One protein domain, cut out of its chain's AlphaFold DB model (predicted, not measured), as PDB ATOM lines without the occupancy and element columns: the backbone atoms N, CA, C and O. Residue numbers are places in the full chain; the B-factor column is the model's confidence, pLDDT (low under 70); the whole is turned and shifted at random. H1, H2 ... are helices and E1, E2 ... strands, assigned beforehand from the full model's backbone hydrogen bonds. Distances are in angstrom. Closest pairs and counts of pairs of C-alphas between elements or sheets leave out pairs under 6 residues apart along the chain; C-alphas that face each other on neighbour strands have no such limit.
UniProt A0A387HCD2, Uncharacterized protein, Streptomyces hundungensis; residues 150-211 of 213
ATOM      1  N   VAL A 150     156.966 118.625 120.306       65.19
ATOM      2  CA  VAL A 150     158.348 118.732 120.766       65.19
ATOM      3  C   VAL A 150     158.809 117.318 121.078       65.19
ATOM      4  O   VAL A 150     158.247 116.639 121.933       65.19
ATOM      5  N   VAL A 151     159.802 116.827 120.355       63.00
ATOM      6  CA  VAL A 151     160.346 115.502 120.662       63.00
ATOM      7  C   VAL A 151     161.403 115.681 121.737       63.00
ATOM      8  O   VAL A 151     162.281 116.532 121.595       63.00
ATOM      9  N   VAL A 152     161.293 114.916 122.821       61.59
ATOM     10  CA  VAL A 152     162.336 114.836 123.842       61.59
ATOM     11  C   VAL A 152     163.010 113.487 123.691       61.59
ATOM     12  O   VAL A 152     162.374 112.450 123.858       61.59
ATOM     13  N   GLU A 153     164.282 113.512 123.326       58.88
ATOM     14  CA  GLU A 153     165.116 112.325 123.190       58.88
ATOM     15  C   GLU A 153     166.037 112.247 124.404       58.88
ATOM     16  O   GLU A 153     166.748 113.202 124.721       58.88
ATOM     17  N   GLU A 154     166.039 111.109 125.090       54.66
ATOM     18  CA  GLU A 154     167.073 110.811 126.073       54.66
ATOM     19  C   GLU A 154     168.313 110.306 125.327       54.66
ATOM     20  O   GLU A 154     168.264 109.331 124.577       54.66
ATOM     21  N   THR A 155     169.420 111.020 125.480       61.00
ATOM     22  CA  THR A 155     170.708 110.721 124.852       61.00
ATOM     23  C   THR A 155     171.722 110.336 125.923       61.00
ATOM     24  O   THR A 155     171.538 110.633 127.103       61.00
ATOM     25  N   ALA A 156     172.843 109.730 125.524       54.03
ATOM     26  CA  ALA A 156     173.920 109.375 126.454       54.03
ATOM     27  C   ALA A 156     174.487 110.581 127.238       54.03
ATOM     28  O   ALA A 156     175.142 110.395 128.260       54.03
ATOM     29  N   THR A 157     174.248 111.806 126.764       56.84
ATOM     30  CA  THR A 157     174.728 113.057 127.363       56.84
ATOM     31  C   THR A 157     173.628 113.862 128.066       56.84
ATOM     32  O   THR A 157     173.920 114.931 128.597       56.84
ATOM     33  N   GLY A 158     172.384 113.366 128.099       63.69
ATOM     34  CA  GLY A 158     171.239 114.029 128.732       63.69
ATOM     35  C   GLY A 158     170.017 114.148 127.818       63.69
ATOM     36  O   GLY A 158     169.869 113.407 126.848       63.69
ATOM     37  N   LEU A 159     169.119 115.085 128.124       61.31
ATOM     38  CA  LEU A 159     167.878 115.294 127.370       61.31
ATOM     39  C   LEU A 159     168.096 116.232 126.173       61.31
ATOM     40  O   LEU A 159     168.616 117.338 126.321       61.31
ATOM     41  N   ARG A 160     167.636 115.821 124.990       59.56
ATOM     42  CA  ARG A 160     167.626 116.621 123.762       59.56
ATOM     43  C   ARG A 160     166.195 117.000 123.400       59.56
ATOM     44  O   ARG A 160     165.352 116.132 123.208       59.56
ATOM     45  N   PHE A 161     165.935 118.297 123.252       66.38
ATOM     46  CA  PHE A 161     164.627 118.828 122.867       66.38
ATOM     47  C   PHE A 161     164.641 119.263 121.399       66.38
ATOM     48  O   PHE A 161     165.403 120.148 121.012       66.38
ATOM     49  N   ILE A 162     163.774 118.672 120.580       67.56
ATOM     50  CA  ILE A 162     163.576 119.043 119.177       67.56
ATOM     51  C   ILE A 162     162.303 119.879 119.091       67.56
ATOM     52  O   ILE A 162     161.197 119.362 119.251       67.56
ATOM     53  N   VAL A 163     162.464 121.181 118.853       72.12
ATOM     54  CA  VAL A 163     161.372 122.163 118.837       72.12
ATOM     55  C   VAL A 163     160.993 122.505 117.387       72.12
ATOM     56  O   VAL A 163     161.830 123.050 116.666       72.12
ATOM     57  N   PRO A 164     159.755 122.219 116.939       71.62
ATOM     58  CA  PRO A 164     159.294 122.583 115.601       71.62
ATOM     59  C   PRO A 164     159.315 124.101 115.342       71.62
ATOM     60  O   PRO A 164     158.972 124.883 116.238       71.62
ATOM     61  N   PRO A 165     159.658 124.544 114.118       64.25
ATOM     62  CA  PRO A 165     159.741 125.969 113.780       64.25
ATOM     63  C   PRO A 165     158.388 126.697 113.783       64.25
ATOM     64  O   PRO A 165     158.341 127.922 113.922       64.25
ATOM     65  N   ASP A 166     157.294 125.954 113.637       76.50
ATOM     66  CA  ASP A 166     155.918 126.427 113.482       76.50
ATOM     67  C   ASP A 166     155.137 126.508 114.807       76.50
ATOM     68  O   ASP A 166     153.918 126.716 114.815       76.50
ATOM     69  N   LEU A 167     155.820 126.378 115.949       80.62
ATOM     70  CA  LEU A 167     155.190 126.552 117.254       80.62
ATOM     71  C   LEU A 167     154.735 128.012 117.473       80.62
ATOM     72  O   LEU A 167     155.521 128.949 117.263       80.62
ATOM     73  N   PRO A 168     153.484 128.222 117.933       81.69
ATOM     74  CA  PRO A 168     152.971 129.552 118.225       81.69
ATOM     75  C   PRO A 168     153.688 130.157 119.435       81.69
ATOM     76  O   PRO A 168     154.161 129.443 120.320       81.69
ATOM     77  N   ASP A 169     153.736 131.487 119.515       79.56
ATOM     78  CA  ASP A 169     154.472 132.170 120.587       79.56
ATOM     79  C   ASP A 169     153.897 131.873 121.977       79.56
ATOM     80  O   ASP A 169     154.665 131.740 122.926       79.56
ATOM     81  N   ALA A 170     152.587 131.629 122.083       82.12
ATOM     82  CA  ALA A 170     151.957 131.149 123.312       82.12
ATOM     83  C   ALA A 170     152.529 129.799 123.788       82.12
ATOM     84  O   ALA A 170     152.712 129.602 124.987       82.12
ATOM     85  N   ALA A 171     152.886 128.900 122.863       83.69
ATOM     86  CA  ALA A 171     153.510 127.627 123.209       83.69
ATOM     87  C   ALA A 171     154.920 127.820 123.766       83.69
ATOM     88  O   ALA A 171     155.265 127.223 124.783       83.69
ATOM     89  N   LEU A 172     155.729 128.686 123.143       81.56
ATOM     90  CA  LEU A 172     157.067 128.994 123.653       81.56
ATOM     91  C   LEU A 172     157.020 129.750 124.984       81.56
ATOM     92  O   LEU A 172     157.812 129.448 125.870       81.56
ATOM     93  N   ALA A 173     156.092 130.696 125.142       80.94
ATOM     94  CA  ALA A 173     155.904 131.413 126.399       80.94
ATOM     95  C   ALA A 173     155.500 130.451 127.525       80.94
ATOM     96  O   ALA A 173     156.075 130.492 128.609       80.94
ATOM     97  N   ALA A 174     154.577 129.527 127.247       86.06
ATOM     98  CA  ALA A 174     154.217 128.472 128.181       86.06
ATOM     99  C   ALA A 174     155.399 127.537 128.466       86.06
ATOM    100  O   ALA A 174     155.581 127.136 129.609       86.06
ATOM    101  N   LEU A 175     156.231 127.218 127.467       83.06
ATOM    102  CA  LEU A 175     157.406 126.354 127.640       83.06
ATOM    103  C   LEU A 175     158.394 126.961 128.642       83.06
ATOM    104  O   LEU A 175     158.898 126.245 129.498       83.06
ATOM    105  N   ALA A 176     158.614 128.276 128.573       80.31
ATOM    106  CA  ALA A 176     159.559 128.996 129.428       80.31
ATOM    107  C   ALA A 176     159.193 128.984 130.922       80.31
ATOM    108  O   ALA A 176     160.069 129.137 131.767       80.31
ATOM    109  N   VAL A 177     157.910 128.816 131.248       83.44
ATOM    110  CA  VAL A 177     157.414 128.752 132.634       83.44
ATOM    111  C   VAL A 177     157.047 127.334 133.068       83.44
ATOM    112  O   VAL A 177     156.607 127.126 134.197       83.44
ATOM    113  N   THR A 178     157.184 126.360 132.171       82.31
ATOM    114  CA  THR A 178     156.833 124.969 132.440       82.31
ATOM    115  C   THR A 178     158.029 124.243 133.045       82.31
ATOM    116  O   THR A 178     159.138 124.317 132.523       82.31
ATOM    117  N   ASP A 179     157.786 123.483 134.113       82.62
ATOM    118  CA  ASP A 179     158.776 122.572 134.682       82.62
ATOM    119  C   ASP A 179     158.999 121.375 133.739       82.62
ATOM    120  O   ASP A 179     158.259 120.383 133.740       82.62
ATOM    121  N   LEU A 180     160.005 121.512 132.872       76.25
ATOM    122  CA  LEU A 180     160.366 120.494 131.892       76.25
ATOM    123  C   LEU A 180     161.001 119.263 132.524       76.25
ATOM    124  O   LEU A 180     160.847 118.182 131.963       76.25
ATOM    125  N   GLU A 181     161.653 119.389 133.680       72.44
ATOM    126  CA  GLU A 181     162.202 118.239 134.399       72.44
ATOM    127  C   GLU A 181     161.069 117.350 134.905       72.44
ATOM    128  O   GLU A 181     161.093 116.139 134.699       72.44
ATOM    129  N   SER A 182     160.016 117.949 135.467       79.75
ATOM    130  CA  SER A 182     158.817 117.214 135.881       79.75
ATOM    131  C   SER A 182     158.102 116.549 134.696       79.75
ATOM    132  O   SER A 182     157.714 115.377 134.762       79.75
ATOM    133  N   LEU A 183     157.965 117.256 133.568       78.94
ATOM    134  CA  LEU A 183     157.345 116.685 132.368       78.94
ATOM    135  C   LEU A 183     158.188 115.579 131.724       78.94
ATOM    136  O   LEU A 183     157.613 114.615 131.214       78.94
ATOM    137  N   ALA A 184     159.513 115.706 131.751       73.12
ATOM    138  CA  ALA A 184     160.447 114.740 131.182       73.12
ATOM    139  C   ALA A 184     160.855 113.634 132.169       73.12
ATOM    140  O   ALA A 184     161.573 112.719 131.773       73.12
ATOM    141  N   ALA A 185     160.397 113.689 133.427       76.00
ATOM    142  CA  ALA A 185     160.780 112.737 134.464       76.00
ATOM    143  C   ALA A 185     160.562 111.292 133.980       76.00
ATOM    144  O   ALA A 185     159.435 110.965 133.598       76.00
ATOM    145  N   PRO A 186     161.583 110.422 133.990       68.44
ATOM    146  CA  PRO A 186     161.502 109.100 133.375       68.44
ATOM    147  C   PRO A 186     160.388 108.253 134.004       68.44
ATOM    148  O   PRO A 186     160.287 108.139 135.224       68.44
ATOM    149  N   THR A 187     159.525 107.659 133.170       67.69
ATOM    150  CA  THR A 187     158.418 106.790 133.641       67.69
ATOM    151  C   THR A 187     158.839 105.338 133.872       67.69
ATOM    152  O   THR A 187     158.037 104.543 134.351       67.69
ATOM    153  N   GLY A 188     160.065 104.976 133.497       68.44
ATOM    154  CA  GLY A 188     160.558 103.605 133.516       68.44
ATOM    155  C   GLY A 188     161.447 103.304 132.313       68.44
ATOM    156  O   GLY A 188     161.451 104.028 131.319       68.44
ATOM    157  N   GLU A 189     162.216 102.227 132.421       66.00
ATOM    158  CA  GLU A 189     163.169 101.801 131.401       66.00
ATOM    159  C   GLU A 189     162.437 101.275 130.150       66.00
ATOM    160  O   GLU A 189     161.607 100.367 130.238       66.00
ATOM    161  N   GLY A 190     162.741 101.843 128.977       65.56
ATOM    162  CA  GLY A 190     162.142 101.441 127.695       65.56
ATOM    163  C   GLY A 190     160.820 102.130 127.333       65.56
ATOM    164  O   GLY A 190     160.115 101.652 126.445       65.56
ATOM    165  N   VAL A 191     160.484 103.237 127.999       68.88
ATOM    166  CA  VAL A 191     159.263 104.012 127.753       68.88
ATOM    167  C   VAL A 191     159.600 105.329 127.059       68.88
ATOM    168  O   VAL A 191     160.379 106.128 127.576       68.88
ATOM    169  N   THR A 192     158.973 105.597 125.911       69.25
ATOM    170  CA  THR A 192     159.173 106.859 125.188       69.25
ATOM    171  C   THR A 192     158.219 107.922 125.726       69.25
ATOM    172  O   THR A 192     156.997 107.763 125.686       69.25
ATOM    173  N   THR A 193     158.770 109.033 126.215       69.81
ATOM    174  CA  THR A 193     157.983 110.181 126.684       69.81
ATOM    175  C   THR A 193     157.938 111.250 125.595       69.81
ATOM    176  O   THR A 193     158.955 111.835 125.246       69.81
ATOM    177  N   THR A 194     156.751 111.522 125.054       76.81
ATOM    178  CA  THR A 194     156.530 112.580 124.057       76.81
ATOM    179  C   THR A 194     155.879 113.788 124.722       76.81
ATOM    180  O   THR A 194     154.805 113.668 125.311       76.81
ATOM    181  N   ILE A 195     156.481 114.973 124.598       81.75
ATOM    182  CA  ILE A 195     155.893 116.222 125.099       81.75
ATOM    183  C   ILE A 195     155.259 116.982 123.927       81.75
ATOM    184  O   ILE A 195     155.907 117.345 122.954       81.75
ATOM    185  N   SER A 196     153.962 117.248 123.978       82.00
ATOM    186  CA  SER A 196     153.251 117.928 122.891       82.00
ATOM    187  C   SER A 196     152.539 119.180 123.372       82.00
ATOM    188  O   SER A 196     152.090 119.266 124.516       82.00
ATOM    189  N   TRP A 197     152.454 120.178 122.496       85.31
ATOM    190  CA  TRP A 197     151.668 121.370 122.765       85.31
ATOM    191  C   TRP A 197     150.189 121.071 122.519       85.31
ATOM    192  O   TRP A 197     149.812 120.673 121.415       85.31
ATOM    193  N   ASN A 198     149.339 121.280 123.526       83.56
ATOM    194  CA  ASN A 198     147.893 121.215 123.357       83.56
ATOM    195  C   ASN A 198     147.343 122.625 123.129       83.56
ATOM    196  O   ASN A 198     147.265 123.423 124.063       83.56
ATOM    197  N   GLU A 199     146.939 122.917 121.892       81.44
ATOM    198  CA  GLU A 199     146.418 124.235 121.513       81.44
ATOM    199  C   GLU A 199     145.104 124.582 122.216       81.44
ATOM    200  O   GLU A 199     144.922 125.719 122.637       81.44
ATOM    201  N   THR A 200     144.203 123.620 122.405       83.44
ATOM    202  CA  THR A 200     142.916 123.868 123.072       83.44
ATOM    203  C   THR A 200     143.110 124.232 124.541       83.44
ATOM    204  O   THR A 200     142.442 125.116 125.064       83.44
ATOM    205  N   ALA A 201     144.041 123.553 125.211       86.50
ATOM    206  CA  ALA A 201     144.322 123.753 126.627       86.50
ATOM    207  C   ALA A 201     145.430 124.786 126.893       86.50
ATOM    208  O   ALA A 201     145.725 125.043 128.057       86.50
ATOM    209  N   GLN A 202     146.054 125.329 125.839       87.31
ATOM    210  CA  GLN A 202     147.199 126.244 125.900       87.31
ATOM    211  C   GLN A 202     148.267 125.787 126.910       87.31
ATOM    212  O   GLN A 202     148.769 126.572 127.713       87.31
ATOM    213  N   ARG A 203     148.596 124.488 126.902       89.38
ATOM    214  CA  ARG A 203     149.581 123.905 127.821       89.38
ATOM    215  C   ARG A 203     150.343 122.751 127.195       89.38
ATOM    216  O   ARG A 203     149.818 122.034 126.339       89.38
ATOM    217  N   TRP A 204     151.556 122.534 127.689       86.25
ATOM    218  CA  TRP A 204     152.342 121.348 127.374       86.25
ATOM    219  C   TRP A 204     151.738 120.115 128.038       86.25
ATOM    220  O   TRP A 204     151.280 120.160 129.180       86.25
ATOM    221  N   GLN A 205     151.694 119.017 127.292       86.38
ATOM    222  CA  GLN A 205     151.154 117.741 127.737       86.38
ATOM    223  C   GLN A 205     152.156 116.635 127.483       86.38
ATOM    224  O   GLN A 205     152.817 116.592 126.449       86.38
ATOM    225  N   ARG A 206     152.227 115.724 128.445       85.75
ATOM    226  CA  ARG A 206     153.053 114.532 128.390       85.75
ATOM    227  C   ARG A 206     152.206 113.358 127.919       85.75
ATOM    228  O   ARG A 206     151.193 113.042 128.539       85.75
ATOM    229  N   GLU A 207     152.647 112.708 126.856       81.19
ATOM    230  CA  GLU A 207     152.123 111.438 126.372       81.19
ATOM    231  C   GLU A 207     153.211 110.381 126.569       81.19
ATOM    232  O   GLU A 207     154.357 110.567 126.165       81.19
ATOM    233  N   VAL A 208     152.866 109.293 127.247       77.06
ATOM    234  CA  VAL A 208     153.793 108.207 127.558       77.06
ATOM    235  C   VAL A 208     153.408 107.026 126.682       77.06
ATOM    236  O   VAL A 208     152.296 106.514 126.796       77.06
ATOM    237  N   THR A 209     154.301 106.621 125.784       74.06
ATOM    238  CA  THR A 209     154.088 105.474 124.898       74.06
ATOM    239  C   THR A 209     155.062 104.371 125.278       74.06
ATOM    240  O   THR A 209     156.280 104.563 125.251       74.06
ATOM    241  N   ASP A 210     154.520 103.215 125.650       70.44
ATOM    242  CA  ASP A 210     155.313 102.017 125.895       70.44
ATOM    243  C   ASP A 210     155.659 101.364 124.553       70.44
ATOM    244  O   ASP A 210     154.774 100.946 123.806       70.44
ATOM    245  N   SER A 211     156.949 101.311 124.226       59.47
ATOM    246  CA  SER A 211     157.449 100.659 123.012       59.47
ATOM    247  C   SER A 211     157.533  99.128 123.122       59.47
ATOM    248  O   SER A 211     158.016  98.490 122.190       59.47
TER     249      SER A 211
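AT A GLANCE: This is residues 150 to 211 of the 213 residues of an uncharacterized protein of Streptomyces hundungensis (UniProt A0A387HCD2). Two antiparallel hairpins, long E3-E4 and shorter E1-E2, make one strongly twisted, curled sheet, joined by a short overlap of E1 with E3. H2 packs on E3 and E4; H1 only grazes the sheet near the E3-E4 turn. The 62 printed residues include E1, E2, H1, H2, E3, E4 in chain order; the sheet order is E2 E1 E3 E4, the class mixed. It is compact, radius of gyration of the C-alphas 11.8 A, spanning 33 by 23 by 19 A.

IN THESE COORDINATES: Find C-alpha 191 at (159.263, 104.012, 127.753); E3 runs 21.1 A to 198. E4, residues 203 to 210, runs 22.7 A to (155.313, 102.017, 125.895). E1 is 150 to 155, E2 158 to 162, H1 169 to 177, H2 180 to 184.

HOW THE PARTS SIT: Look at N 194 and O 207, 2.8 A, in E3-E4; N 150 and O 195, 3.1 A, in E1-E3; N 153 and O 160, 2.8 A, in E1-E2. E2, H1 H2, E3 form a split strand-helix-strand unit, two same-way strands with E1 between, its crossover left-handed. H2's height over the sheet is 6.8 A; C-alphas 183 and 206 are its closest to E4, 6.2 A. For H1 and E4 they are 174 and 203, 6.5 A. Every O i to N i+4 pair is within hydrogen-bond range in H2, 4 of 5 in H1.

THE WHOLE: The C-alphas farthest apart, 156 and 200, are 34.4 A apart. The printed part has no cut and no long link. Look for pLDDT under 70 at residues 150 to 162, 165, 186 to 193 and 211.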